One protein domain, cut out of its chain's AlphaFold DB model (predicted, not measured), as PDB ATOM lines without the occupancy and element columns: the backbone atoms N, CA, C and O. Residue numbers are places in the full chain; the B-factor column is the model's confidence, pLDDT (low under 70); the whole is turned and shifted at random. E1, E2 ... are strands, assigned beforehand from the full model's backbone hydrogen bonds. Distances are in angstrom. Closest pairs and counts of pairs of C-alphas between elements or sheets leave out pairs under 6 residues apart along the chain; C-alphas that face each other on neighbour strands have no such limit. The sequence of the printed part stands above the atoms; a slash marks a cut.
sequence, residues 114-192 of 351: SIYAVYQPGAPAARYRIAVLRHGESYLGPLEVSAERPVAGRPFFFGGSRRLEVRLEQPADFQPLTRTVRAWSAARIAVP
ATOM      1  N   SER A 114     -18.398  57.020  29.089       90.38
ATOM      2  CA  SER A 114     -19.468  56.046  29.325       90.38
ATOM      3  C   SER A 114     -18.972  54.818  30.057       90.38
ATOM      4  O   SER A 114     -17.820  54.413  29.919       90.38
ATOM      5  N   ILE A 115     -19.875  54.203  30.813       92.12
ATOM      6  CA  ILE A 115     -19.662  52.900  31.428       92.12
ATOM      7  C   ILE A 115     -20.858  52.009  31.118       92.12
ATOM      8  O   ILE A 115     -22.008  52.432  31.258       92.12
ATOM      9  N   TYR A 116     -20.569  50.794  30.667       92.62
ATOM     10  CA  TYR A 116     -21.553  49.773  30.349       92.62
ATOM     11  C   TYR A 116     -21.172  48.466  31.019       92.62
ATOM     12  O   TYR A 116     -20.082  47.940  30.801       92.62
ATOM     13  N   ALA A 117     -22.100  47.934  31.790       93.94
ATOM     14  CA  ALA A 117     -22.140  46.546  32.183       93.94
ATOM     15  C   ALA A 117     -22.733  45.719  31.037       93.94
ATOM     16  O   ALA A 117     -23.747  46.103  30.449       93.94
ATOM     17  N   VAL A 118     -22.094  44.600  30.716       94.31
ATOM     18  CA  VAL A 118     -22.510  43.674  29.662       94.31
ATOM     19  C   VAL A 118     -22.652  42.290  30.277       94.31
ATOM     20  O   VAL A 118     -21.671  41.735  30.765       94.31
ATOM     21  N   TYR A 119     -23.861  41.741  30.259       94.62
ATOM     22  CA  TYR A 119     -24.148  40.389  30.717       94.62
ATOM     23  C   TYR A 119     -23.372  39.373  29.876       94.62
ATOM     24  O   TYR A 119     -23.402  39.409  28.643       94.62
ATOM     25  N   GLN A 120     -22.675  38.466  30.546       94.31
ATOM     26  CA  GLN A 120     -21.954  37.378  29.913       94.31
ATOM     27  C   GLN A 120     -22.902  36.192  29.682       94.31
ATOM     28  O   GLN A 120     -23.518  35.714  30.636       94.31
ATOM     29  N   PRO A 121     -23.015  35.675  28.444       91.25
ATOM     30  CA  PRO A 121     -23.791  34.468  28.178       91.25
ATOM     31  C   PRO A 121     -23.297  33.286  29.024       91.25
ATOM     32  O   PRO A 121     -22.092  33.062  29.125       91.25
ATOM     33  N   GLY A 122     -24.230  32.539  29.621       88.69
ATOM     34  CA  GLY A 122     -23.914  31.402  30.496       88.69
ATOM     35  C   GLY A 122     -23.516  31.780  31.926       88.69
ATOM     36  O   GLY A 122     -23.019  30.927  32.657       88.69
ATOM     37  N   ALA A 123     -23.706  33.038  32.337       89.69
ATOM     38  CA  ALA A 123     -23.467  33.448  33.715       89.69
ATOM     39  C   ALA A 123     -24.384  32.698  34.710       89.69
ATOM     40  O   ALA A 123     -25.556  32.466  34.402       89.69
ATOM     41  N   PRO A 124     -23.886  32.351  35.913       86.38
ATOM     42  CA  PRO A 124     -24.615  31.514  36.869       86.38
ATOM     43  C   PRO A 124     -25.853  32.192  37.469       86.38
ATOM     44  O   PRO A 124     -26.808  31.507  37.819       86.38
ATOM     45  N   ALA A 125     -25.862  33.524  37.592       86.62
ATOM     46  CA  ALA A 125     -27.026  34.257  38.078       86.62
ATOM     47  C   ALA A 125     -27.862  34.814  36.918       86.62
ATOM     48  O   ALA A 125     -27.344  35.303  35.907       86.62
ATOM     49  N   ALA A 126     -29.185  34.801  37.096       89.50
ATOM     50  CA  ALA A 126     -30.124  35.353  36.123       89.50
ATOM     51  C   ALA A 126     -30.025  36.884  36.015       89.50
ATOM     52  O   ALA A 126     -30.298  37.458  34.956       89.50
ATOM     53  N   ARG A 127     -29.658  37.554  37.116       93.88
ATOM     54  CA  ARG A 127     -29.587  39.013  37.229       93.88
ATOM     55  C   ARG A 127     -28.392  39.429  38.072       93.88
ATOM     56  O   ARG A 127     -28.074  38.775  39.062       93.88
ATOM     57  N   TYR A 128     -27.778  40.538  37.680       95.38
ATOM     58  CA  TYR A 128     -26.676  41.167  38.390       95.38
ATOM     59  C   TYR A 128     -26.988  42.635  38.639       95.38
ATOM     60  O   TYR A 128     -27.376  43.353  37.712       95.38
ATOM     61  N   ARG A 129     -26.767  43.084  39.873       95.94
ATOM     62  CA  ARG A 129     -26.890  44.486  40.273       95.94
ATOM     63  C   ARG A 129     -25.514  45.052  40.585       95.94
ATOM     64  O   ARG A 129     -24.759  44.471  41.362       95.94
ATOM     65  N   ILE A 130     -25.186  46.174  39.955       95.44
ATOM     66  CA  ILE A 130     -23.840  46.742  39.941       95.44
ATOM     67  C   ILE A 130     -23.894  48.190  40.419       95.44
ATOM     68  O   ILE A 130     -24.563  49.022  39.805       95.44
ATOM     69  N   ALA A 131     -23.132  48.509  41.457       95.50
ATOM     70  CA  ALA A 131     -22.872  49.879  41.866       95.50
ATOM     71  C   ALA A 131     -21.619  50.413  41.169       95.50
ATOM     72  O   ALA A 131     -20.601  49.726  41.063       95.50
ATOM     73  N   VAL A 132     -21.684  51.661  40.711       94.62
ATOM     74  CA  VAL A 132     -20.518  52.399  40.215       94.62
ATOM     75  C   VAL A 132     -20.240  53.508  41.211       94.62
ATOM     76  O   VAL A 132     -21.040  54.430  41.354       94.62
ATOM     77  N   LEU A 133     -19.113  53.401  41.899       94.88
ATOM     78  CA  LEU A 133     -18.714  54.256  42.999       94.88
ATOM     79  C   LEU A 133     -17.549  55.162  42.598       94.88
ATOM     80  O   LEU A 133     -16.695  54.816  41.772       94.88
ATOM     81  N   ARG A 134     -17.476  56.323  43.240       92.88
ATOM     82  CA  ARG A 134     -16.332  57.227  43.190       92.88
ATOM     83  C   ARG A 134     -16.017  57.665  44.615       92.88
ATOM     84  O   ARG A 134     -16.840  58.302  45.250       92.88
ATOM     85  N   HIS A 135     -14.817  57.340  45.094       91.25
ATOM     86  CA  HIS A 135     -14.402  57.620  46.477       91.25
ATOM     87  C   HIS A 135     -15.386  57.055  47.526       91.25
ATOM     88  O   HIS A 135     -15.653  57.697  48.531       91.25
ATOM     89  N   GLY A 136     -15.941  55.862  47.272       88.25
ATOM     90  CA  GLY A 136     -16.911  55.201  48.155       88.25
ATOM     91  C   GLY A 136     -18.366  55.643  47.973       88.25
ATOM     92  O   GLY A 136     -19.266  54.933  48.408       88.25
ATOM     93  N   GLU A 137     -18.621  56.753  47.280       90.44
ATOM     94  CA  GLU A 137     -19.972  57.270  47.058       90.44
ATOM     95  C   GLU A 137     -20.564  56.789  45.736       90.44
ATOM     96  O   GLU A 137     -19.847  56.613  44.747       90.44
ATOM     97  N   SER A 138     -21.888  56.617  45.699       91.00
ATOM     98  CA  SER A 138     -22.609  56.272  44.473       91.00
ATOM     99  C   SER A 138     -22.418  57.357  43.420       91.00
ATOM    100  O   SER A 138     -22.845  58.498  43.582       91.00
ATOM    101  N   TYR A 139     -21.753  56.993  42.329       89.38
ATOM    102  CA  TYR A 139     -21.476  57.897  41.223       89.38
ATOM    103  C   TYR A 139     -22.530  57.783  40.125       89.38
ATOM    104  O   TYR A 139     -22.954  58.782  39.546       89.38
ATOM    105  N   LEU A 140     -22.974  56.559  39.846       87.69
ATOM    106  CA  LEU A 140     -24.128  56.290  38.999       87.69
ATOM    107  C   LEU A 140     -25.079  55.389  39.774       87.69
ATOM    108  O   LEU A 140     -24.643  54.449  40.434       87.69
ATOM    109  N   GLY A 141     -26.383  55.643  39.627       84.44
ATOM    110  CA  GLY A 141     -27.399  54.733  40.150       84.44
ATOM    111  C   GLY A 141     -27.185  53.302  39.633       84.44
ATOM    112  O   GLY A 141     -26.617  53.142  38.539       84.44
ATOM    113  N   PRO A 142     -27.647  52.292  40.392       89.31
ATOM    114  CA  PRO A 142     -27.308  50.897  40.161       89.31
ATOM    115  C   PRO A 142     -27.634  50.477  38.728       89.31
ATOM    116  O   PRO A 142     -28.663  50.855  38.159       89.31
ATOM    117  N   LEU A 143     -26.711  49.735  38.126       93.19
ATOM    118  CA  LEU A 143     -26.882  49.138  36.813       93.19
ATOM    119  C   LEU A 143     -27.359  47.707  37.005       93.19
ATOM    120  O   LEU A 143     -26.741  46.939  37.738       93.19
ATOM    121  N   GLU A 144     -28.434  47.348  36.320       94.44
ATOM    122  CA  GLU A 144     -28.976  45.995  36.350       94.44
ATOM    123  C   GLU A 144     -28.802  45.348  34.985       94.44
ATOM    124  O   GLU A 144     -29.283  45.875  33.979       94.44
ATOM    125  N   VAL A 145     -28.113  44.210  34.957       93.56
ATOM    126  CA  VAL A 145     -27.936  43.406  33.746       93.56
ATOM    127  C   VAL A 145     -28.471  42.002  33.958       93.56
ATOM    128  O   VAL A 145     -28.350  41.418  35.034       93.56
ATOM    129  N   SER A 146     -29.072  41.457  32.913       94.25
ATOM    130  CA  SER A 146     -29.659  40.120  32.893       94.25
ATOM    131  C   SER A 146     -29.585  39.549  31.482       94.25
ATOM    132  O   SER A 146     -29.234  40.261  30.542       94.25
ATOM    133  N   ALA A 147     -29.965  38.285  31.306       90.94
ATOM    134  CA  ALA A 147     -30.103  37.713  29.967       90.94
ATOM    135  C   ALA A 147     -31.117  38.490  29.097       90.94
ATOM    136  O   ALA A 147     -30.887  38.689  27.907       90.94
ATOM    137  N   GLU A 148     -32.207  38.984  29.699       89.69
ATOM    138  CA  GLU A 148     -33.246  39.788  29.032       89.69
ATOM    139  C   GLU A 148     -32.773  41.215  28.721       89.69
ATOM    140  O   GLU A 148     -33.146  41.805  27.708       89.69
ATOM    141  N   ARG A 149     -31.925  41.773  29.595       89.38
ATOM    142  CA  ARG A 149     -31.326  43.100  29.454       89.38
ATOM    143  C   ARG A 149     -29.800  42.979  29.494       89.38
ATOM    144  O   ARG A 149     -29.179  43.300  30.512       89.38
ATOM    145  N   PRO A 150     -29.173  42.539  28.388       89.25
ATOM    146  CA  PRO A 150     -27.766  42.155  28.387       89.25
ATOM    147  C   PRO A 150     -26.807  43.340  28.477       89.25
ATOM    148  O   PRO A 150     -25.608  43.141  28.632       89.25
ATOM    149  N   VAL A 151     -27.294  44.575  28.360       90.06
ATOM    150  CA  VAL A 151     -26.473  45.779  28.479       90.06
ATOM    151  C   VAL A 151     -27.189  46.795  29.358       90.06
ATOM    152  O   VAL A 151     -28.343  47.142  29.106       90.06
ATOM    153  N   ALA A 152     -26.480  47.319  30.354       90.75
ATOM    154  CA  ALA A 152     -26.924  48.455  31.153       90.75
ATOM    155  C   ALA A 152     -25.767  49.418  31.385       90.75
ATOM    156  O   ALA A 152     -24.612  49.025  31.499       90.75
ATOM    157  N   GLY A 153     -26.063  50.707  31.429       86.81
ATOM    158  CA  GLY A 153     -25.041  51.738  31.521       86.81
ATOM    159  C   GLY A 153     -25.581  53.069  31.055       86.81
ATOM    160  O   GLY A 153     -26.723  53.159  30.605       86.81
ATOM    161  N   ARG A 154     -24.775  54.119  31.158       85.12
ATOM    162  CA  ARG A 154     -25.164  55.447  30.677       85.12
ATOM    163  C   ARG A 154     -23.943  56.293  30.322       85.12
ATOM    164  O   ARG A 154     -22.898  56.133  30.964       85.12
ATOM    165  N   PRO A 155     -24.055  57.170  29.309       86.19
ATOM    166  CA  PRO A 155     -23.079  58.225  29.116       86.19
ATOM    167  C   PRO A 155     -23.169  59.238  30.259       86.19
ATOM    168  O   PRO A 155     -24.215  59.411  30.886       86.19
ATOM    169  N   PHE A 156     -22.055  59.901  30.526       84.56
ATOM    170  CA  PHE A 156     -21.941  60.963  31.510       84.56
ATOM    171  C   PHE A 156     -20.893  61.984  31.038       84.56
ATOM    172  O   PHE A 156     -19.983  61.635  30.282       84.56
ATOM    173  N   PHE A 157     -21.022  63.249  31.448       81.88
ATOM    174  CA  PHE A 157     -20.259  64.361  30.864       81.88
ATOM    175  C   PHE A 157     -19.204  64.929  31.828       81.88
ATOM    176  O   PHE A 157     -19.582  65.512  32.839       81.88
ATOM    177  N   PHE A 158     -17.901  64.810  31.521       74.62
ATOM    178  CA  PHE A 158     -16.794  65.446  32.262       74.62
ATOM    179  C   PHE A 158     -15.554  65.711  31.392       74.62
ATOM    180  O   PHE A 158     -15.257  64.971  30.461       74.62
ATOM    181  N   GLY A 159     -14.762  66.717  31.777       62.75
ATOM    182  CA  GLY A 159     -13.497  67.085  31.125       62.75
ATOM    183  C   GLY A 159     -12.251  66.375  31.672       62.75
ATOM    184  O   GLY A 159     -11.265  67.045  31.963       62.75
ATOM    185  N   GLY A 160     -12.270  65.051  31.883       78.56
ATOM    186  CA  GLY A 160     -11.056  64.350  32.330       78.56
ATOM    187  C   GLY A 160     -11.200  62.868  32.674       78.56
ATOM    188  O   GLY A 160     -12.289  62.300  32.654       78.56
ATOM    189  N   SER A 161     -10.066  62.242  33.009       85.00
ATOM    190  CA  SER A 161     -10.012  60.835  33.428       85.00
ATOM    191  C   SER A 161     -10.499  60.657  34.866       85.00
ATOM    192  O   SER A 161     -10.140  61.432  35.754       85.00
ATOM    193  N   ARG A 162     -11.288  59.611  35.122       87.94
ATOM    194  CA  ARG A 162     -11.827  59.273  36.446       87.94
ATOM    195  C   ARG A 162     -11.539  57.823  36.783       87.94
ATOM    196  O   ARG A 162     -11.783  56.939  35.971       87.94
ATOM    197  N   ARG A 163     -11.062  57.583  38.001       93.19
ATOM    198  CA  ARG A 163     -10.974  56.246  38.585       93.19
ATOM    199  C   ARG A 163     -12.302  55.946  39.276       93.19
ATOM    200  O   ARG A 163     -12.677  56.661  40.202       93.19
ATOM    201  N   LEU A 164     -13.009  54.942  38.782       93.69
ATOM    202  CA  LEU A 164     -14.279  54.461  39.307       93.69
ATOM    203  C   LEU A 164     -14.068  53.076  39.909       93.69
ATOM    204  O   LEU A 164     -13.308  52.267  39.374       93.69
ATOM    205  N   GLU A 165     -14.744  52.809  41.012       95.56
ATOM    206  CA  GLU A 165     -14.859  51.473  41.583       95.56
ATOM    207  C   GLU A 165     -16.200  50.892  41.142       95.56
ATOM    208  O   GLU A 165     -17.227  51.556  41.197       95.56
ATOM    209  N   VAL A 166     -16.195  49.662  40.654       95.62
ATOM    210  CA  VAL A 166     -17.386  48.973  40.170       95.62
ATOM    211  C   VAL A 166     -17.577  47.756  41.051       95.62
ATOM    212  O   VAL A 166     -16.687  46.914  41.136       95.62
ATOM    213  N   ARG A 167     -18.720  47.666  41.727       94.69
ATOM    214  CA  ARG A 167     -19.008  46.623  42.712       94.69
ATOM    215  C   ARG A 167     -20.250  45.853  42.302       94.69
ATOM    216  O   ARG A 167     -21.259  46.459  41.954       94.69
ATOM    217  N   LEU A 168     -20.181  44.527  42.364       93.62
ATOM    218  CA  LEU A 168     -21.365  43.682  42.280       93.62
ATOM    219  C   LEU A 168     -22.049  43.666  43.645       93.62
ATOM    220  O   LEU A 168     -21.507  43.135  44.607       93.62
ATOM    221  N   GLU A 169     -23.213  44.306  43.731       90.75
ATOM    222  CA  GLU A 169     -24.047  44.279  44.935       90.75
ATOM    223  C   GLU A 169     -24.805  42.954  45.025       90.75
ATOM    224  O   GLU A 169     -24.997  42.418  46.111       90.75
ATOM    225  N   GLN A 170     -25.236  42.420  43.878       90.12
ATOM    226  CA  GLN A 170     -25.938  41.144  43.802       90.12
ATOM    227  C   GLN A 170     -25.482  40.363  42.566       90.12
ATOM    228  O   GLN A 170     -25.588  40.897  41.456       90.12
ATOM    229  N   PRO A 171     -25.003  39.115  42.732       87.81
ATOM    230  CA  PRO A 171     -24.561  38.505  43.994       87.81
ATOM    231  C   PRO A 171     -23.305  39.203  44.564       87.81
ATOM    232  O   PRO A 171     -22.445  39.648  43.806       87.81
ATOM    233  N   ALA A 172     -23.180  39.266  45.896       84.38
ATOM    234  CA  ALA A 172     -22.086  39.945  46.619       84.38
ATOM    235  C   ALA A 172     -20.774  39.124  46.710       84.38
ATOM    236  O   ALA A 172     -19.883  39.404  47.515       84.38
ATOM    237  N   ASP A 173     -20.645  38.096  45.872       85.06
ATOM    238  CA  ASP A 173     -19.566  37.105  45.911       85.06
ATOM    239  C   ASP A 173     -18.332  37.514  45.090       85.06
ATOM    240  O   ASP A 173     -17.538  36.663  44.703       85.06
ATOM    241  N   PHE A 174     -18.164  38.799  44.775       90.38
ATOM    242  CA  PHE A 174     -17.139  39.278  43.846       90.38
ATOM    243  C   PHE A 174     -16.372  40.479  44.396       90.38
ATOM    244  O   PHE A 174     -16.934  41.345  45.067       90.38
ATOM    245  N   GLN A 175     -15.078  40.543  44.088       90.19
ATOM    246  CA  GLN A 175     -14.222  41.657  44.479       90.19
ATOM    247  C   GLN A 175     -14.563  42.909  43.659       90.19
ATOM    248  O   GLN A 175     -14.843  42.798  42.461       90.19
ATOM    249  N   PRO A 176     -14.504  44.115  44.254       92.50
ATOM    250  CA  PRO A 176     -14.677  45.351  43.506       92.50
ATOM    251  C   PRO A 176     -13.621  45.508  42.409       92.50
ATOM    252  O   PRO A 176     -12.424  45.301  42.614       92.50
ATOM    253  N   LEU A 177     -14.060  45.944  41.235       94.94
ATOM    254  CA  LEU A 177     -13.213  46.196  40.080       94.94
ATOM    255  C   LEU A 177     -12.937  47.695  39.956       94.94
ATOM    256  O   LEU A 177     -13.844  48.497  39.749       94.94
ATOM    257  N   THR A 178     -11.669  48.093  39.992       95.12
ATOM    258  CA  THR A 178     -11.286  49.473  39.667       95.12
ATOM    259  C   THR A 178     -11.165  49.657  38.153       95.12
ATOM    260  O   THR A 178     -10.415  48.934  37.492       95.12
ATOM    261  N   ARG A 179     -11.815  50.682  37.590       93.25
ATOM    262  CA  ARG A 179     -11.646  51.096  36.188       93.25
ATOM    263  C   ARG A 179     -11.393  52.588  36.056       93.25
ATOM    264  O   ARG A 179     -12.114  53.410  36.609       93.25
ATOM    265  N   THR A 180     -10.396  52.941  35.250       92.38
ATOM    266  CA  THR A 180     -10.174  54.327  34.837       92.38
ATOM    267  C   THR A 180     -10.919  54.593  33.538       92.38
ATOM    268  O   THR A 180     -10.590  54.009  32.507       92.38
ATOM    269  N   VAL A 181     -11.909  55.479  33.581       91.19
ATOM    270  CA  VAL A 181     -12.650  55.942  32.406       91.19
ATOM    271  C   VAL A 181     -12.053  57.271  31.963       91.19
ATOM    272  O   VAL A 181     -11.943  58.199  32.762       91.19
ATOM    273  N   ARG A 182     -11.620  57.353  30.705       89.12
ATOM    274  CA  ARG A 182     -11.087  58.585  30.106       89.12
ATOM    275  C   ARG A 182     -12.205  59.344  29.391       89.12
ATOM    276  O   ARG A 182     -13.170  58.718  28.947       89.12
ATOM    277  N   ALA A 183     -12.014  60.651  29.207       84.06
ATOM    278  CA  ALA A 183     -12.755  61.423  28.208       84.06
ATOM    279  C   ALA A 183     -12.780  60.675  26.864       84.06
ATOM    280  O   ALA A 183     -11.869  59.884  26.622       84.06
ATOM    281  N   TRP A 184     -13.827  60.875  26.050       86.38
ATOM    282  CA  TRP A 184     -14.095  60.210  24.761       86.38
ATOM    283  C   TRP A 184     -14.142  58.674  24.778       86.38
ATOM    284  O   TRP A 184     -14.146  58.056  23.715       86.38
ATOM    285  N   SER A 185     -14.125  58.022  25.945       88.75
ATOM    286  CA  SER A 185     -14.039  56.560  26.038       88.75
ATOM    287  C   SER A 185     -15.302  55.929  26.615       88.75
ATOM    288  O   SER A 185     -16.060  56.550  27.363       88.75
ATOM    289  N   ALA A 186     -15.513  54.659  26.273       89.31
ATOM    290  CA  ALA A 186     -16.553  53.825  26.851       89.31
ATOM    291  C   ALA A 186     -15.917  52.599  27.511       89.31
ATOM    292  O   ALA A 186     -15.342  51.747  26.832       89.31
ATOM    293  N   ALA A 187     -16.040  52.490  28.831       91.69
ATOM    294  CA  ALA A 187     -15.650  51.294  29.562       91.69
ATOM    295  C   ALA A 187     -16.757  50.243  29.440       91.69
ATOM    296  O   ALA A 187     -17.893  50.481  29.848       91.69
ATOM    297  N   ARG A 188     -16.431  49.079  28.877       92.69
ATOM    298  CA  ARG A 188     -17.338  47.928  28.799       92.69
ATOM    299  C   ARG A 188     -16.851  46.855  29.757       92.69
ATOM    300  O   ARG A 188     -15.706  46.425  29.667       92.69
ATOM    301  N   ILE A 189     -17.711  46.463  30.682       94.50
ATOM    302  CA  ILE A 189     -17.392  45.551  31.772       94.50
ATOM    303  C   ILE A 189     -18.251  44.311  31.584       94.50
ATOM    304  O   ILE A 189     -19.473  44.392  31.672       94.50
ATOM    305  N   ALA A 190     -17.614  43.179  31.295       94.44
ATOM    306  CA  ALA A 190     -18.296  41.894  31.225       94.44
ATOM    307  C   ALA A 190     -18.695  41.438  32.636       94.44
ATOM    308  O   ALA A 190     -17.881  41.480  33.557       94.44
ATOM    309  N   VAL A 191     -19.939  41.011  32.815       94.44
ATOM    310  CA  VAL A 191     -20.509  40.641  34.112       94.44
ATOM    311  C   VAL A 191     -21.032  39.206  34.031       94.44
ATOM    312  O   VAL A 191     -21.893  38.949  33.191       94.44
ATOM    313  N   PRO A 192     -20.560  38.280  34.884       93.00
ATOM    314  CA  PRO A 192     -19.586  38.477  35.961       93.00
ATOM    315  C   PRO A 192     -18.113  38.403  35.523       93.00
ATOM    316  O   PRO A 192     -17.252  38.712  36.332       93.00
TER     317      PRO A 192
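What this domain is: This is residues 114 to 192 of the 351 residues of an uncharacterized protein of Acidobacteria bacterium (UniProt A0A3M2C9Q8). This is a small elongated sandwich: a strongly twisted sheet of four strands, E3 E2 E5 E6, lies face to face with a sheet of three, E4 E1 E7, their strands at 18 degrees to each other. The chain changes sheet at the links E1 to E2, E3 to E4, E4 to E5 and E6 to E7. The printed part has 79 residues with seven named strands, E1 to E7 in that order, and no named helix: class all strand. The larger sheet is antiparallel and the smaller mixed; the whole is compact, radius of gyration of the C-alphas 12.1 A, with spans of 37 by 22 by 16 A.

How they stand to each other: E1, residues 114 to 119, is the inner strand of the smaller sheet. Its neighbours are E4, residues 151 to 157, antiparallel at 174 degrees with N 117 and O 152 2.8 A apart, and E7, residues 186 to 191, parallel at 22 degrees with N 116 and O 187 2.8 A apart. E2, residues 127 to 134, and E3, residues 137 to 146, form a hairpin, with N 130 and O 143 2.8 A apart; E3 bends by 59 degrees at residue 140. E5, residues 162 to 170, is antiparallel to E2 at 148 degrees, with N 131 and O 167 2.8 A apart, and forms a hairpin with E6, residues 177 to 181, where N 164 and O 179 are 2.8 A apart. Between the sheets, the closest C-alphas of E3 and E4 are Leu 143 and Ala 152, 5.7 A; those of E6 and E7 are Val 181 and Ala 187, 6.2 A.

Where its parts are: E1 begins at C-alpha 114 (-19.468, 56.046, 29.325). E2 measures 23.3 A, E3 24.3 A and E5 24.1 A; E7 ends at C-alpha 191 (-20.509, 40.641, 34.112).

The domain as a whole: The farthest C-alphas, Pro 124 and Gly 159, are 37.7 A apart. The printed part has no cut and no long link; residue 159 is under 70 in pLDDT.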